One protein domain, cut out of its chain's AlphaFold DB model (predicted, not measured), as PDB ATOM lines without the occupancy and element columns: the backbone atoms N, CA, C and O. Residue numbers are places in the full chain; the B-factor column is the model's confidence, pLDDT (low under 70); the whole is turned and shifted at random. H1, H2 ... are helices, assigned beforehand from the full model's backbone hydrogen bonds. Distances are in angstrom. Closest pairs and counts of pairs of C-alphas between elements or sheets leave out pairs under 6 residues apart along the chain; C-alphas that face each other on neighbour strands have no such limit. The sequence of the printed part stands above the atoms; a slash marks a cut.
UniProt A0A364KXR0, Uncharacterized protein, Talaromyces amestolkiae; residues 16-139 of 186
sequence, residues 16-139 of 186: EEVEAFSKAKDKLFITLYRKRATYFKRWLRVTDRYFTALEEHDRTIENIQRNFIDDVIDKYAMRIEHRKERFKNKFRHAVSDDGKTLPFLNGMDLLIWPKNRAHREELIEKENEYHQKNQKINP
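Overview. This is residues 16 to 139 of the 186 residues of an uncharacterized protein of Talaromyces amestolkiae (UniProt A0A364KXR0). A long hairpin of two helices, H1 and H2, makes a rod, and H5 packs on H1, apart from H2. The short H3 and H4 turn back beside the hairpin's open end. The printed part has 124 residues, five named helices, H1 to H5 in order, and no named strand: all helix, loose, radius of gyration of the C-alphas 17.3 A, spans 60 by 27 by 21 A.

Along the chain. H1, residues 16 to 55, starts with C-alpha 16 at (142.862, 191.636, 139.755), measures 57.3 A and has a kink of 30 degrees near residue 40. H2, residues 59 to 90, measures 47.0 A. H3 is residues 92 to 97 and H4 residues 101 to 107. H5, residues 117 to 137, measures 30.9 A and ends with C-alpha 137 at (159.759, 193.967, 130.318).

Arrangement. H1 and H2, a helical hairpin, touch at a shallow tilt of 4 degrees, opposite ways; their closest C-alphas, Tyr 50 and Gln 65, are 5.3 A apart. H1 touches H5 at 23 degrees, a shallow tilt, opposite ways, closest C-alphas Ile 30 and Asn 134, 6.6 A. H4 is close but not clearly touching H2, closest C-alphas Lys 84 and Leu 105, 6.8 A. O i to N i+4 pairs are within hydrogen-bond range throughout H3, H4 and H5, in H1 35 of 36, in H2 27 of 28.

Size, cuts and confidence. The farthest C-alphas, Glu 16 and His 57, are 60.1 A apart. The printed part has no cut and no long link. pLDDT is under 70 at residues 94, 96 to 99 and 107 to 110.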
ATOM      1  N   GLU A  16     141.766 192.355 139.087       81.19
ATOM      2  CA  GLU A  16     142.862 191.636 139.755       81.19
ATOM      3  C   GLU A  16     143.344 190.417 138.948       81.19
ATOM      4  O   GLU A  16     144.542 190.135 138.870       81.19
ATOM      5  N   GLU A  17     142.423 189.713 138.286       77.38
ATOM      6  CA  GLU A  17     142.738 188.555 137.448       77.38
ATOM      7  C   GLU A  17     143.442 188.976 136.153       77.38
ATOM      8  O   GLU A  17     144.365 188.295 135.699       77.38
ATOM      9  N   VAL A  18     143.070 190.131 135.592       79.19
ATOM     10  CA  VAL A  18     143.754 190.740 134.442       79.19
ATOM     11  C   VAL A  18     145.196 191.115 134.803       79.19
ATOM     12  O   VAL A  18     146.120 190.836 134.032       79.19
ATOM     13  N   GLU A  19     145.422 191.696 135.984       83.56
ATOM     14  CA  GLU A  19     146.770 192.037 136.449       83.56
ATOM     15  C   GLU A  19     147.626 190.780 136.679       83.56
ATOM     16  O   GLU A  19     148.770 190.702 136.212       83.56
ATOM     17  N   ALA A  20     147.067 189.762 137.340       84.00
ATOM     18  CA  ALA A  20     147.729 188.477 137.553       84.00
ATOM     19  C   ALA A  20     148.070 187.775 136.228       84.00
ATOM     20  O   ALA A  20     149.169 187.230 136.077       84.00
ATOM     21  N   PHE A  21     147.166 187.828 135.248       84.94
ATOM     22  CA  PHE A  21     147.387 187.290 133.909       84.94
ATOM     23  C   PHE A  21     148.513 188.025 133.173       84.94
ATOM     24  O   PHE A  21     149.413 187.384 132.624       84.94
ATOM     25  N   SER A  22     148.529 189.364 133.217       84.62
ATOM     26  CA  SER A  22     149.596 190.156 132.593       84.62
ATOM     27  C   SER A  22     150.961 189.848 133.213       84.62
ATOM     28  O   SER A  22     151.908 189.536 132.491       84.62
ATOM     29  N   LYS A  23     151.049 189.818 134.550       87.50
ATOM     30  CA  LYS A  23     152.274 189.431 135.273       87.50
ATOM     31  C   LYS A  23     152.733 188.016 134.912       87.50
ATOM     32  O   LYS A  23     153.930 187.765 134.758       87.50
ATOM     33  N   ALA A  24     151.802 187.074 134.755       87.12
ATOM     34  CA  ALA A  24     152.125 185.706 134.363       87.12
ATOM     35  C   ALA A  24     152.661 185.621 132.924       87.12
ATOM     36  O   ALA A  24     153.593 184.854 132.672       87.12
ATOM     37  N   LYS A  25     152.114 186.416 131.997       87.38
ATOM     38  CA  LYS A  25     152.592 186.519 130.610       87.38
ATOM     39  C   LYS A  25     154.018 187.070 130.547       87.38
ATOM     40  O   LYS A  25     154.860 186.491 129.860       87.38
ATOM     41  N   ASP A  26     154.311 188.118 131.312       87.56
ATOM     42  CA  ASP A  26     155.655 188.703 131.384       87.56
ATOM     43  C   ASP A  26     156.657 187.717 131.999       87.56
ATOM     44  O   ASP A  26     157.741 187.490 131.456       87.56
ATOM     45  N   LYS A  27     156.266 187.025 133.077       88.62
ATOM     46  CA  LYS A  27     157.083 185.968 133.690       88.62
ATOM     47  C   LYS A  27     157.361 184.812 132.727       88.62
ATOM     48  O   LYS A  27     158.482 184.291 132.705       88.62
ATOM     49  N   LEU A  28     156.365 184.397 131.939       88.94
ATOM     50  CA  LEU A  28     156.553 183.390 130.898       88.94
ATOM     51  C   LEU A  28     157.569 183.885 129.868       88.94
ATOM     52  O   LEU A  28     158.551 183.186 129.632       88.94
ATOM     53  N   PHE A  29     157.390 185.095 129.330       87.81
ATOM     54  CA  PHE A  29     158.313 185.691 128.362       87.81
ATOM     55  C   PHE A  29     159.760 185.697 128.881       87.81
ATOM     56  O   PHE A  29     160.650 185.190 128.203       87.81
ATOM     57  N   ILE A  30     159.999 186.181 130.105       86.50
ATOM     58  CA  ILE A  30     161.341 186.224 130.716       86.50
ATOM     59  C   ILE A  30     161.940 184.815 130.830       86.50
ATOM     60  O   ILE A  30     163.125 184.600 130.568       86.50
ATOM     61  N   THR A  31     161.123 183.835 131.221       86.88
ATOM     62  CA  THR A  31     161.561 182.441 131.362       86.88
ATOM     63  C   THR A  31     161.964 181.848 130.016       86.88
ATOM     64  O   THR A  31     163.006 181.197 129.917       86.88
ATOM     65  N   LEU A  32     161.156 182.091 128.984       88.06
ATOM     66  CA  LEU A  32     161.431 181.653 127.622       88.06
ATOM     67  C   LEU A  32     162.690 182.328 127.068       88.06
ATOM     68  O   LEU A  32     163.597 181.640 126.612       88.06
ATOM     69  N   TYR A  33     162.817 183.646 127.238       87.69
ATOM     70  CA  TYR A  33     163.999 184.417 126.856       87.69
ATOM     71  C   TYR A  33     165.295 183.865 127.470       87.69
ATOM     72  O   TYR A  33     166.285 183.668 126.767       87.69
ATOM     73  N   ARG A  34     165.301 183.550 128.772       85.62
ATOM     74  CA  ARG A  34     166.485 182.970 129.433       85.62
ATOM     75  C   ARG A  34     166.888 181.633 128.821       85.62
ATOM     76  O   ARG A  34     168.076 181.393 128.622       85.62
ATOM     77  N   LYS A  35     165.917 180.768 128.509       87.06
ATOM     78  CA  LYS A  35     166.200 179.497 127.830       87.06
ATOM     79  C   LYS A  35     166.712 179.756 126.418       87.06
ATOM     80  O   LYS A  35     167.748 179.203 126.061       87.06
ATOM     81  N   ARG A  36     166.074 180.654 125.666       88.38
ATOM     82  CA  ARG A  36     166.507 181.057 124.326       88.38
ATOM     83  C   ARG A  36     167.969 181.461 124.294       88.38
ATOM     84  O   ARG A  36     168.723 180.909 123.505       88.38
ATOM     85  N   ALA A  37     168.384 182.341 125.204       87.44
ATOM     86  CA  ALA A  37     169.751 182.843 125.268       87.44
ATOM     87  C   ALA A  37     170.791 181.714 125.415       87.44
ATOM     88  O   ALA A  37     171.851 181.762 124.787       87.44
ATOM     89  N   THR A  38     170.492 180.675 126.203       88.94
ATOM     90  CA  THR A  38     171.374 179.507 126.362       88.94
ATOM     91  C   THR A  38     171.491 178.704 125.065       88.94
ATOM     92  O   THR A  38     172.603 178.429 124.610       88.94
ATOM     93  N   TYR A  39     170.365 178.362 124.436       91.31
ATOM     94  CA  TYR A  39     170.368 177.572 123.200       91.31
ATOM     95  C   TYR A  39     170.898 178.369 122.003       91.31
ATOM     96  O   TYR A  39     171.612 177.819 121.168       91.31
ATOM     97  N   PHE A  40     170.652 179.678 121.958       92.00
ATOM     98  CA  PHE A  40     171.163 180.574 120.927       92.00
ATOM     99  C   PHE A  40     172.695 180.642 120.939       92.00
ATOM    100  O   PHE A  40     173.325 180.542 119.888       92.00
ATOM    101  N   LYS A  41     173.332 180.705 122.120       91.44
ATOM    102  CA  LYS A  41     174.803 180.618 122.239       91.44
ATOM    103  C   LYS A  41     175.354 179.325 121.628       91.44
ATOM    104  O   LYS A  41     176.399 179.350 120.977       91.44
ATOM    105  N   ARG A  42     174.663 178.195 121.824       91.94
ATOM    106  CA  ARG A  42     175.058 176.913 121.223       91.94
ATOM    107  C   ARG A  42     174.845 176.926 119.714       91.94
ATOM    108  O   ARG A  42     175.774 176.577 118.991       91.94
ATOM    109  N   TRP A  43     173.677 177.381 119.266       95.75
ATOM    110  CA  TRP A  43     173.318 177.546 117.858       95.75
ATOM    111  C   TRP A  43     174.358 178.388 117.103       95.75
ATOM    112  O   TRP A  43     174.839 177.969 116.053       95.75
ATOM    113  N   LEU A  44     174.815 179.511 117.673       94.81
ATOM    114  CA  LEU A  44     175.868 180.351 117.085       94.81
ATOM    115  C   LEU A  44     177.152 179.576 116.791       94.81
ATOM    116  O   LEU A  44     177.743 179.766 115.731       94.81
ATOM    117  N   ARG A  45     177.574 178.718 117.726       94.81
ATOM    118  CA  ARG A  45     178.811 177.936 117.624       94.81
ATOM    119  C   ARG A  45     178.707 176.836 116.572       94.81
ATOM    120  O   ARG A  45     179.641 176.652 115.801       94.81
ATOM    121  N   VAL A  46     177.605 176.083 116.562       94.75
ATOM    122  CA  VAL A  46     177.443 174.952 115.629       94.75
ATOM    123  C   VAL A  46     177.187 175.425 114.198       94.75
ATOM    124  O   VAL A  46     177.703 174.828 113.261       94.75
ATOM    125  N   THR A  47     176.477 176.544 114.022       95.50
ATOM    126  CA  THR A  47     176.237 177.133 112.693       95.50
ATOM    127  C   THR A  47     177.491 177.744 112.087       95.50
ATOM    128  O   THR A  47     177.696 177.621 110.887       95.50
ATOM    129  N   ASP A  48     178.350 178.359 112.902       94.44
ATOM    130  CA  ASP A  48     179.641 178.882 112.446       94.44
ATOM    131  C   ASP A  48     180.537 177.755 111.914       94.44
ATOM    132  O   ASP A  48     180.956 177.782 110.761       94.44
ATOM    133  N   ARG A  49     180.700 176.687 112.709       93.50
ATOM    134  CA  ARG A  49     181.457 175.488 112.311       93.50
ATOM    135  C   ARG A  49     180.892 174.811 111.065       93.50
ATOM    136  O   ARG A  49     181.663 174.307 110.259       93.50
ATOM    137  N   TYR A  50     179.567 174.777 110.917       95.94
ATOM    138  CA  TYR A  50     178.918 174.243 109.721       95.94
ATOM    139  C   TYR A  50     179.313 175.029 108.465       95.94
ATOM    140  O   TYR A  50     179.714 174.424 107.475       95.94
ATOM    141  N   PHE A  51     179.251 176.364 108.508       94.81
ATOM    142  CA  PHE A  51     179.625 177.186 107.353       94.81
ATOM    143  C   PHE A  51     181.121 177.114 107.038       94.81
ATOM    144  O   PHE A  51     181.467 177.049 105.863       94.81
ATOM    145  N   THR A  52     181.989 177.038 108.049       94.81
ATOM    146  CA  THR A  52     183.422 176.776 107.840       94.81
ATOM    147  C   THR A  52     183.654 175.423 107.161       94.81
ATOM    148  O   THR A  52     184.347 175.364 106.152       94.81
ATOM    149  N   ALA A  53     183.016 174.345 107.633       93.62
ATOM    150  CA  ALA A  53     183.159 173.019 107.024       93.62
ATOM    151  C   ALA A  53     182.653 172.971 105.569       93.62
ATOM    152  O   ALA A  53     183.221 172.273 104.731       93.62
ATOM    153  N   LEU A  54     181.601 173.736 105.262       92.31
ATOM    154  CA  LEU A  54     181.057 173.862 103.910       92.31
ATOM    155  C   LEU A  54     182.043 174.559 102.954       92.31
ATOM    156  O   LEU A  54     182.163 174.154 101.795       92.31
ATOM    157  N   GLU A  55     182.767 175.568 103.445       93.50
ATOM    158  CA  GLU A  55     183.831 176.279 102.716       93.50
ATOM    159  C   GLU A  55     185.093 175.426 102.541       93.50
ATOM    160  O   GLU A  55     185.709 175.449 101.480       93.50
ATOM    161  N   GLU A  56     185.446 174.629 103.550       93.88
ATOM    162  CA  GLU A  56     186.570 173.682 103.514       93.88
ATOM    163  C   GLU A  56     186.250 172.398 102.723       93.88
ATOM    164  O   GLU A  56     187.122 171.557 102.512       93.88
ATOM    165  N   HIS A  57     185.004 172.248 102.260       91.56
ATOM    166  CA  HIS A  57     184.493 171.076 101.547       91.56
ATOM    167  C   HIS A  57     184.629 169.747 102.320       91.56
ATOM    168  O   HIS A  57     184.645 168.667 101.718       91.56
ATOM    169  N   ASP A  58     184.654 169.799 103.656       93.75
ATOM    170  CA  ASP A  58     184.670 168.612 104.514       93.75
ATOM    171  C   ASP A  58     183.243 168.119 104.800       93.75
ATOM    172  O   ASP A  58     182.590 168.491 105.781       93.75
ATOM    173  N   ARG A  59     182.767 167.207 103.945       91.50
ATOM    174  CA  ARG A  59     181.430 166.595 104.054       91.50
ATOM    175  C   ARG A  59     181.212 165.815 105.351       91.50
ATOM    176  O   ARG A  59     180.066 165.626 105.764       91.50
ATOM    177  N   THR A  60     182.270 165.300 105.977       93.06
ATOM    178  CA  THR A  60     182.134 164.528 107.218       93.06
ATOM    179  C   THR A  60     181.795 165.473 108.359       93.06
ATOM    180  O   THR A  60     180.810 165.262 109.070       93.06
ATOM    181  N   ILE A  61     182.570 166.552 108.494       90.25
ATOM    182  CA  ILE A  61     182.338 167.574 109.515       90.25
ATOM    183  C   ILE A  61     181.017 168.300 109.250       90.25
ATOM    184  O   ILE A  61     180.252 168.505 110.195       90.25
ATOM    185  N   GLU A  62     180.702 168.617 107.991       92.50
ATOM    186  CA  GLU A  62     179.431 169.231 107.593       92.50
ATOM    187  C   GLU A  62     178.228 168.442 108.136       92.50
ATOM    188  O   GLU A  62     177.383 169.002 108.840       92.50
ATOM    189  N   ASN A  63     178.174 167.133 107.872       92.19
ATOM    190  CA  ASN A  63     177.075 166.273 108.316       92.19
ATOM    191  C   ASN A  63     176.974 166.191 109.846       92.19
ATOM    192  O   ASN A  63     175.874 166.197 110.401       92.19
ATOM    193  N   ILE A  64     178.113 166.152 110.541       92.12
ATOM    194  CA  ILE A  64     178.150 166.164 112.008       92.12
ATOM    195  C   ILE A  64     177.570 167.479 112.546       92.12
ATOM    196  O   ILE A  64     176.718 167.457 113.436       92.12
ATOM    197  N   GLN A  65     178.003 168.629 112.014       92.75
ATOM    198  CA  GLN A  65     177.497 169.929 112.466       92.75
ATOM    199  C   GLN A  65     176.022 170.115 112.123       92.75
ATOM    200  O   GLN A  65     175.290 170.671 112.940       92.75
ATOM    201  N   ARG A  66     175.566 169.600 110.976       92.31
ATOM    202  CA  ARG A  66     174.149 169.580 110.605       92.31
ATOM    203  C   ARG A  66     173.307 168.910 111.698       92.31
ATOM    204  O   ARG A  66     172.446 169.556 112.285       92.31
ATOM    205  N   ASN A  67     173.646 167.676 112.069       92.94
ATOM    206  CA  ASN A  67     172.930 166.953 113.124       92.94
ATOM    207  C   ASN A  67     172.943 167.707 114.466       92.94
ATOM    208  O   ASN A  67     171.960 167.685 115.204       92.94
ATOM    209  N   PHE A  68     174.037 168.406 114.791       93.81
ATOM    210  CA  PHE A  68     174.092 169.229 116.000       93.81
ATOM    211  C   PHE A  68     173.213 170.481 115.938       93.81
ATOM    212  O   PHE A  68     172.715 170.905 116.979       93.81
ATOM    213  N   ILE A  69     173.034 171.099 114.770       93.75
ATOM    214  CA  ILE A  69     172.098 172.220 114.619       93.75
ATOM    215  C   ILE A  69     170.661 171.711 114.801       93.75
ATOM    216  O   ILE A  69     169.906 172.350 115.535       93.75
ATOM    217  N   ASP A  70     170.315 170.564 114.202       94.19
ATOM    218  CA  ASP A  70     168.983 169.947 114.320       94.19
ATOM    219  C   ASP A  70     168.672 169.644 115.797       94.19
ATOM    220  O   ASP A  70     167.678 170.129 116.336       94.19
ATOM    221  N   ASP A  71     169.595 168.980 116.505       94.38
ATOM    222  CA  ASP A  71     169.456 168.664 117.935       94.38
ATOM    223  C   ASP A  71     169.230 169.913 118.807       94.38
ATOM    224  O   ASP A  71     168.407 169.906 119.726       94.38
ATOM    225  N   VAL A  72     169.933 171.015 118.522       93.44
ATOM    226  CA  VAL A  72     169.769 172.279 119.260       93.44
ATOM    227  C   VAL A  72     168.382 172.877 119.036       93.44
ATOM    228  O   VAL A  72     167.777 173.363 119.996       93.44
ATOM    229  N   ILE A  73     167.887 172.862 117.798       93.62
ATOM    230  CA  ILE A  73     166.570 173.405 117.444       93.62
ATOM    231  C   ILE A  73     165.461 172.550 118.068       93.62
ATOM    232  O   ILE A  73     164.575 173.103 118.725       93.62
ATOM    233  N   ASP A  74     165.546 171.227 117.950       92.31
ATOM    234  CA  ASP A  74     164.522 170.301 118.438       92.31
ATOM    235  C   ASP A  74     164.428 170.301 119.966       92.31
ATOM    236  O   ASP A  74     163.344 170.471 120.536       92.31
ATOM    237  N   LYS A  75     165.571 170.203 120.661       90.94
ATOM    238  CA  LYS A  75     165.607 170.280 122.132       90.94
ATOM    239  C   LYS A  75     165.076 171.607 122.639       90.94
ATOM    240  O   LYS A  75     164.418 171.640 123.683       90.94
ATOM    241  N   TYR A  76     165.376 172.695 121.930       91.06
ATOM    242  CA  TYR A  76     164.811 173.989 122.258       91.06
ATOM    243  C   TYR A  76     163.291 173.928 122.137       91.06
ATOM    244  O   TYR A  76     162.613 174.067 123.154       91.06
ATOM    245  N   ALA A  77     162.773 173.619 120.944       89.94
ATOM    246  CA  ALA A  77     161.347 173.578 120.633       89.94
ATOM    247  C   ALA A  77     160.541 172.751 121.648       89.94
ATOM    248  O   ALA A  77     159.570 173.258 122.216       89.94
ATOM    249  N   MET A  78     160.995 171.536 121.969       89.75
ATOM    250  CA  MET A  78     160.349 170.670 122.962       89.75
ATOM    251  C   MET A  78     160.222 171.332 124.342       89.75
ATOM    252  O   MET A  78     159.164 171.275 124.974       89.75
ATOM    253  N   ARG A  79     161.289 171.984 124.829       87.81
ATOM    254  CA  ARG A  79     161.276 172.636 126.151       87.81
ATOM    255  C   ARG A  79     160.350 173.847 126.193       87.81
ATOM    256  O   ARG A  79     159.821 174.157 127.265       87.81
ATOM    257  N   ILE A  80     160.178 174.548 125.073       89.06
ATOM    258  CA  ILE A  80     159.331 175.747 125.027       89.06
ATOM    259  C   ILE A  80     157.869 175.342 124.937       89.06
ATOM    260  O   ILE A  80     157.045 175.906 125.657       89.06
ATOM    261  N   GLU A  81     157.560 174.337 124.117       88.94
ATOM    262  CA  GLU A  81     156.188 173.876 123.918       88.94
ATOM    263  C   GLU A  81     155.569 173.411 125.234       88.94
ATOM    264  O   GLU A  81     154.492 173.868 125.605       88.94
ATOM    265  N   HIS A  82     156.312 172.646 126.040       88.31
ATOM    266  CA  HIS A  82     155.852 172.233 127.370       88.31
ATOM    267  C   HIS A  82     155.500 173.417 128.286       88.31
ATOM    268  O   HIS A  82     154.530 173.378 129.047       88.31
ATOM    269  N   ARG A  83     156.269 174.511 128.218       87.56
ATOM    270  CA  ARG A  83     156.005 175.723 129.015       87.56
ATOM    271  C   ARG A  83     154.801 176.496 128.489       87.56
ATOM    272  O   ARG A  83     154.007 176.980 129.299       87.56
ATOM    273  N   LYS A  84     154.654 176.594 127.164       87.94
ATOM    274  CA  LYS A  84     153.479 177.195 126.519       87.94
ATOM    275  C   LYS A  84     152.219 176.415 126.893       87.94
ATOM    276  O   LYS A  84     151.257 177.027 127.343       87.94
ATOM    277  N   GLU A  85     152.251 175.087 126.817       89.00
ATOM    278  CA  GLU A  85     151.142 174.209 127.203       89.00
ATOM    279  C   GLU A  85     150.767 174.349 128.683       89.00
ATOM    280  O   GLU A  85     149.599 174.560 129.012       89.00
ATOM    281  N   ARG A  86     151.747 174.352 129.599       88.25
ATOM    282  CA  ARG A  86     151.484 174.619 131.026       88.25
ATOM    283  C   ARG A  86     150.802 175.976 131.250       88.25
ATOM    284  O   ARG A  86     149.904 176.072 132.085       88.25
ATOM    285  N   PHE A  87     151.199 177.015 130.513       88.50
ATOM    286  CA  PHE A  87     150.563 178.333 130.597       88.50
ATOM    287  C   PHE A  87     149.129 178.320 130.048       88.50
ATOM    288  O   PHE A  87     148.225 178.802 130.731       88.50
ATOM    289  N   LYS A  88     148.910 177.729 128.862       86.25
ATOM    290  CA  LYS A  88     147.579 177.581 128.249       86.25
ATOM    291  C   LYS A  88     146.619 176.851 129.188       86.25
ATOM    292  O   LYS A  88     145.506 177.318 129.396       86.25
ATOM    293  N   ASN A  89     147.070 175.765 129.815       86.69
ATOM    294  CA  ASN A  89     146.256 174.987 130.750       86.69
ATOM    295  C   ASN A  89     145.911 175.770 132.020       86.69
ATOM    296  O   ASN A  89     144.771 175.724 132.475       86.69
ATOM    297  N   LYS A  90     146.866 176.532 132.569       85.06
ATOM    298  CA  LYS A  90     146.637 177.354 133.765       85.06
ATOM    299  C   LYS A  90     145.643 178.497 133.524       85.06
ATOM    300  O   LYS A  90     144.902 178.846 134.434       85.06
ATOM    301  N   PHE A  91     145.624 179.070 132.320       82.00
ATOM    302  CA  PHE A  91     144.816 180.246 131.976       82.00
ATOM    303  C   PHE A  91     143.833 179.980 130.827       82.00
ATOM    304  O   PHE A  91     143.576 180.860 130.007       82.00
ATOM    305  N   ARG A  92     143.278 178.763 130.757       80.25
ATOM    306  CA  ARG A  92     142.493 178.267 129.611       80.25
ATOM    307  C   ARG A  92     141.388 179.223 129.149       80.25
ATOM    308  O   ARG A  92     141.231 179.429 127.948       80.25
ATOM    309  N   HIS A  93     140.657 179.814 130.092       72.56
ATOM    310  CA  HIS A  93     139.572 180.757 129.812       72.56
ATOM    311  C   HIS A  93     140.112 182.077 129.231       72.56
ATOM    312  O   HIS A  93     139.796 182.421 128.099       72.56
ATOM    313  N   ALA A  94     141.072 182.717 129.908       69.62
ATOM    314  CA  ALA A  94     141.717 183.951 129.442       69.62
ATOM    315  C   ALA A  94     142.356 183.828 128.042       69.62
ATOM    316  O   ALA A  94     142.310 184.751 127.234       69.62
ATOM    317  N   VAL A  95     142.960 182.672 127.746       70.62
ATOM    318  CA  VAL A  95     143.619 182.394 126.460       70.62
ATOM    319  C   VAL A  95     142.606 182.236 125.320       70.62
ATOM    320  O   VAL A  95     142.918 182.604 124.188       70.62
ATOM    321  N   SER A  96     141.418 181.695 125.613       67.81
ATOM    322  CA  SER A  96     140.357 181.470 124.622       67.81
ATOM    323  C   SER A  96     139.640 182.771 124.240       67.81
ATOM    324  O   SER A  96     139.239 182.918 123.087       67.81
ATOM    325  N   ASP A  97     139.558 183.728 125.169       63.56
ATOM    326  CA  ASP A  97     138.753 184.946 125.010       63.56
ATOM    327  C   ASP A  97     139.543 186.162 124.482       63.56
ATOM    328  O   ASP A  97     138.981 187.027 123.812       63.56
ATOM    329  N   ASP A  98     140.858 186.251 124.731       68.00
ATOM    330  CA  ASP A  98     141.663 187.448 124.409       68.00
ATOM    331  C   ASP A  98     142.093 187.543 122.927       68.00
ATOM    332  O   ASP A  98     142.463 188.616 122.448       68.00
ATOM    333  N   GLY A  99     142.092 186.439 122.169       67.62
ATOM    334  CA  GLY A  99     142.453 186.400 120.736       67.62
ATOM    335  C   GLY A  99     143.898 186.816 120.382       67.62
ATOM    336  O   GLY A  99     144.364 186.560 119.273       67.62
ATOM    337  N   LYS A 100     144.642 187.424 121.315       76.75
ATOM    338  CA  LYS A 100     146.010 187.947 121.149       76.75
ATOM    339  C   LYS A 100     147.052 187.069 121.827       76.75
ATOM    340  O   LYS A 100     148.191 186.994 121.366       76.75
ATOM    341  N   THR A 101     146.665 186.378 122.894       74.50
ATOM    342  CA  THR A 101     147.571 185.527 123.665       74.50
ATOM    343  C   THR A 101     148.110 184.348 122.849       74.50
ATOM    344  O   THR A 101     149.318 184.130 122.853       74.50
ATOM    345  N   LEU A 102     147.281 183.627 122.085       72.25
ATOM    346  CA  LEU A 102     147.760 182.526 121.231       72.25
ATOM    347  C   LEU A 102     148.736 183.001 120.132       72.25
ATOM    348  O   LEU A 102     149.826 182.433 120.047       72.25
ATOM    349  N   PRO A 103     148.443 184.061 119.349       76.94
ATOM    350  CA  PRO A 103     149.417 184.649 118.429       76.94
ATOM    351  C   PRO A 103     150.716 185.094 119.105       76.94
ATOM    352  O   PRO A 103     151.794 184.856 118.569       76.94
ATOM    353  N   PHE A 104     150.639 185.696 120.295       75.88
ATOM    354  CA  PHE A 104     151.824 186.071 121.069       75.88
ATOM    355  C   PHE A 104     152.659 184.842 121.452       75.88
ATOM    356  O   PHE A 104     153.862 184.833 121.212       75.88
ATOM    357  N   LEU A 105     152.036 183.789 121.991       71.81
ATOM    358  CA  LEU A 105     152.712 182.539 122.353       71.81
ATOM    359  C   LEU A 105     153.333 181.839 121.136       71.81
ATOM    360  O   LEU A 105     154.429 181.295 121.248       71.81
ATOM    361  N   ASN A 106     152.666 181.866 119.983       70.38
ATOM    362  CA  ASN A 106     153.148 181.238 118.750       70.38
ATOM    363  C   ASN A 106     154.250 182.058 118.064       70.38
ATOM    364  O   ASN A 106     155.165 181.485 117.485       70.38
ATOM    365  N   GLY A 107     154.180 183.390 118.151       66.00
ATOM    366  CA  GLY A 107     155.211 184.304 117.650       66.00
ATOM    367  C   GLY A 107     156.431 184.417 118.567       66.00
ATOM    368  O   GLY A 107     157.466 184.943 118.158       66.00
ATOM    369  N   MET A 108     156.333 183.926 119.803       67.69
ATOM    370  CA  MET A 108     157.491 183.706 120.655       67.69
ATOM    371  C   MET A 108     158.184 182.408 120.255       67.69
ATOM    372  O   MET A 108     157.560 181.351 120.202       67.69
ATOM    373  N   ASP A 109     159.499 182.497 120.102       67.62
ATOM    374  CA  ASP A 109     160.417 181.365 120.027       67.62
ATOM    375  C   ASP A 109     160.444 180.509 118.780       67.62
ATOM    376  O   ASP A 109     159.824 179.453 118.721       67.62
ATOM    377  N   LEU A 110     161.364 180.869 117.883       69.25
ATOM    378  CA  LEU A 110     161.940 179.931 116.930       69.25
ATOM    379  C   LEU A 110     163.456 180.137 116.863       69.25
ATOM    380  O   LEU A 110     163.936 181.241 116.598       69.25
ATOM    381  N   LEU A 111     164.221 179.100 117.199       87.94
ATOM    382  CA  LEU A 111     165.547 178.942 116.610       87.94
ATOM    383  C   LEU A 111     165.310 178.351 115.226       87.94
ATOM    384  O   LEU A 111     164.517 177.425 115.083       87.94
ATOM    385  N   ILE A 112     165.927 178.938 114.209       90.81
ATOM    386  CA  ILE A 112     165.650 178.601 112.813       90.81
ATOM    387  C   ILE A 112     166.941 178.114 112.173       90.81
ATOM    388  O   ILE A 112     168.037 178.567 112.510       90.81
ATOM    389  N   TRP A 113     166.801 177.196 111.228       93.88
ATOM    390  CA  TRP A 113     167.903 176.757 110.395       93.88
ATOM    391  C   TRP A 113     168.449 177.910 109.525       93.88
ATOM    392  O   TRP A 113     167.684 178.514 108.758       93.88
ATOM    393  N   PRO A 114     169.753 178.239 109.581       93.69
ATOM    394  CA  PRO A 114     170.319 179.247 108.694       93.69
ATOM    395  C   PRO A 114     170.470 178.679 107.275       93.69
ATOM    396  O   PRO A 114     170.969 177.576 107.083       93.69
ATOM    397  N   LYS A 115     170.056 179.441 106.255       92.25
ATOM    398  CA  LYS A 115     170.130 179.002 104.849       92.25
ATOM    399  C   LYS A 115     171.516 179.257 104.257       92.25
ATOM    400  O   LYS A 115     171.953 178.539 103.371       92.25
ATOM    401  N   ASN A 116     172.170 180.315 104.727       94.19
ATOM    402  CA  ASN A 116     173.496 180.782 104.334       94.19
ATOM    403  C   ASN A 116     174.026 181.754 105.414       94.19
ATOM    404  O   ASN A 116     173.316 182.039 106.386       94.19
ATOM    405  N   ARG A 117     175.256 182.271 105.246       93.12
ATOM    406  CA  ARG A 117     175.870 183.231 106.185       93.12
ATOM    407  C   ARG A 117     175.053 184.520 106.345       93.12
ATOM    408  O   ARG A 117     174.859 184.951 107.473       93.12
ATOM    409  N   ALA A 118     174.506 185.072 105.262       95.44
ATOM    410  CA  ALA A 118     173.674 186.277 105.330       95.44
ATOM    411  C   ALA A 118     172.403 186.049 106.172       95.44
ATOM    412  O   ALA A 118     172.129 186.796 107.104       95.44
ATOM    413  N   HIS A 119     171.686 184.941 105.948       94.75
ATOM    414  CA  HIS A 119     170.518 184.576 106.757       94.75
ATOM    415  C   HIS A 119     170.897 184.345 108.226       94.75
ATOM    416  O   HIS A 119     170.117 184.646 109.124       94.75
ATOM    417  N   ARG A 120     172.098 183.817 108.500       93.38
ATOM    418  CA  ARG A 120     172.596 183.692 109.875       93.38
ATOM    419  C   ARG A 120     172.753 185.062 110.538       93.38
ATOM    420  O   ARG A 120     172.369 185.189 111.695       93.38
ATOM    421  N   GLU A 121     173.287 186.058 109.840       92.69
ATOM    422  CA  GLU A 121     173.416 187.424 110.367       92.69
ATOM    423  C   GLU A 121     172.049 188.070 110.628       92.69
ATOM    424  O   GLU A 121     171.822 188.565 111.730       92.69
ATOM    425  N   GLU A 122     171.091 187.929 109.710       92.31
ATOM    426  CA  GLU A 122     169.708 188.392 109.917       92.31
ATOM    427  C   GLU A 122     169.056 187.755 111.161       92.31
ATOM    428  O   GLU A 122     168.342 188.408 111.924       92.31
ATOM    429  N   LEU A 123     169.293 186.458 111.396       91.31
ATOM    430  CA  LEU A 123     168.792 185.762 112.587       91.31
ATOM    431  C   LEU A 123     169.456 186.269 113.878       91.31
ATOM    432  O   LEU A 123     168.809 186.291 114.926       91.31
ATOM    433  N   ILE A 124     170.718 186.705 113.812       91.12
ATOM    434  CA  ILE A 124     171.422 187.337 114.938       91.12
ATOM    435  C   ILE A 124     170.842 188.714 115.247       91.12
ATOM    436  O   ILE A 124     170.671 189.058 116.417       91.12
ATOM    437  N   GLU A 125     170.511 189.493 114.225       89.31
ATOM    438  CA  GLU A 125     169.870 190.795 114.404       89.31
ATOM    439  C   GLU A 125     168.488 190.661 115.045       89.31
ATOM    440  O   GLU A 125     168.202 191.340 116.032       89.31
ATOM    441  N   LYS A 126     167.675 189.703 114.584       86.19
ATOM    442  CA  LYS A 126     166.377 189.385 115.205       86.19
ATOM    443  C   LYS A 126     166.506 188.973 116.673       86.19
ATOM    444  O   LYS A 126     165.643 189.300 117.487       86.19
ATOM    445  N   GLU A 127     167.588 188.292 117.048       87.88
ATOM    446  CA  GLU A 127     167.845 187.976 118.457       87.88
ATOM    447  C   GLU A 127     168.084 189.241 119.297       87.88
ATOM    448  O   GLU A 127     167.627 189.328 120.440       87.88
ATOM    449  N   ASN A 128     168.740 190.260 118.733       84.31
ATOM    450  CA  ASN A 128     168.936 191.538 119.418       84.31
ATOM    451  C   ASN A 128     167.604 192.271 119.646       84.31
ATOM    452  O   ASN A 128     167.419 192.880 120.701       84.31
ATOM    453  N   GLU A 129     166.648 192.187 118.718       83.62
ATOM    454  CA  GLU A 129     165.292 192.717 118.928       83.62
ATOM    455  C   GLU A 129     164.591 192.006 120.095       83.62
ATOM    456  O   GLU A 129     163.956 192.638 120.949       83.62
ATOM    457  N   TYR A 130     164.757 190.683 120.180       82.38
ATOM    458  CA  TYR A 130     164.215 189.877 121.271       82.38
ATOM    459  C   TYR A 130     164.832 190.262 122.625       82.38
ATOM    460  O   TYR A 130     164.126 190.386 123.631       82.38
ATOM    461  N   HIS A 131     166.134 190.558 122.637       84.19
ATOM    462  CA  HIS A 131     166.833 191.112 123.793       84.19
ATOM    463  C   HIS A 131     166.277 192.478 124.221       84.19
ATOM    464  O   HIS A 131     165.973 192.674 125.399       84.19
ATOM    465  N   GLN A 132     166.083 193.409 123.283       84.56
ATOM    466  CA  GLN A 132     165.506 194.729 123.574       84.56
ATOM    467  C   GLN A 132     164.091 194.618 124.158       84.56
ATOM    468  O   GLN A 132     163.732 195.354 125.080       84.56
ATOM    469  N   LYS A 133     163.280 193.675 123.663       83.88
ATOM    470  CA  LYS A 133     161.954 193.394 124.225       83.88
ATOM    471  C   LYS A 133     162.046 192.894 125.669       83.88
ATOM    472  O   LYS A 133     161.281 193.359 126.510       83.88
ATOM    473  N   ASN A 134     163.006 192.017 125.977       84.75
ATOM    474  CA  ASN A 134     163.256 191.588 127.354       84.75
ATOM    475  C   ASN A 134     163.691 192.743 128.259       84.75
ATOM    476  O   ASN A 134     163.192 192.835 129.371       84.75
ATOM    477  N   GLN A 135     164.552 193.648 127.795       84.75
ATOM    478  CA  GLN A 135     164.953 194.818 128.586       84.75
ATOM    479  C   GLN A 135     163.774 195.738 128.928       84.75
ATOM    480  O   GLN A 135     163.722 196.275 130.028       84.75
ATOM    481  N   LYS A 136     162.804 195.897 128.021       84.88
ATOM    482  CA  LYS A 136     161.590 196.689 128.290       84.88
ATOM    483  C   LYS A 136     160.701 196.057 129.366       84.88
ATOM    484  O   LYS A 136     160.103 196.779 130.153       84.88
ATOM    485  N   ILE A 137     160.600 194.728 129.375       82.31
ATOM    486  CA  ILE A 137     159.759 193.967 130.318       82.31
ATOM    487  C   ILE A 137     160.486 193.748 131.656       82.31
ATOM    488  O   ILE A 137     159.858 193.688 132.708       82.31
ATOM    489  N   ASN A 138     161.812 193.634 131.624       81.06
ATOM    490  CA  ASN A 138     162.671 193.357 132.769       81.06
ATOM    491  C   ASN A 138     163.939 194.239 132.710       81.06
ATOM    492  O   ASN A 138     164.998 193.777 132.262       81.06
ATOM    493  N   PRO A 139     163.853 195.514 133.131       73.31
ATOM    494  CA  PRO A 139     164.948 196.482 133.000       73.31
ATOM    495  C   PRO A 139     166.204 196.120 133.809       73.31
ATOM    496  O   PRO A 139     167.300 196.528 133.431       73.31
TER     497      PRO A 139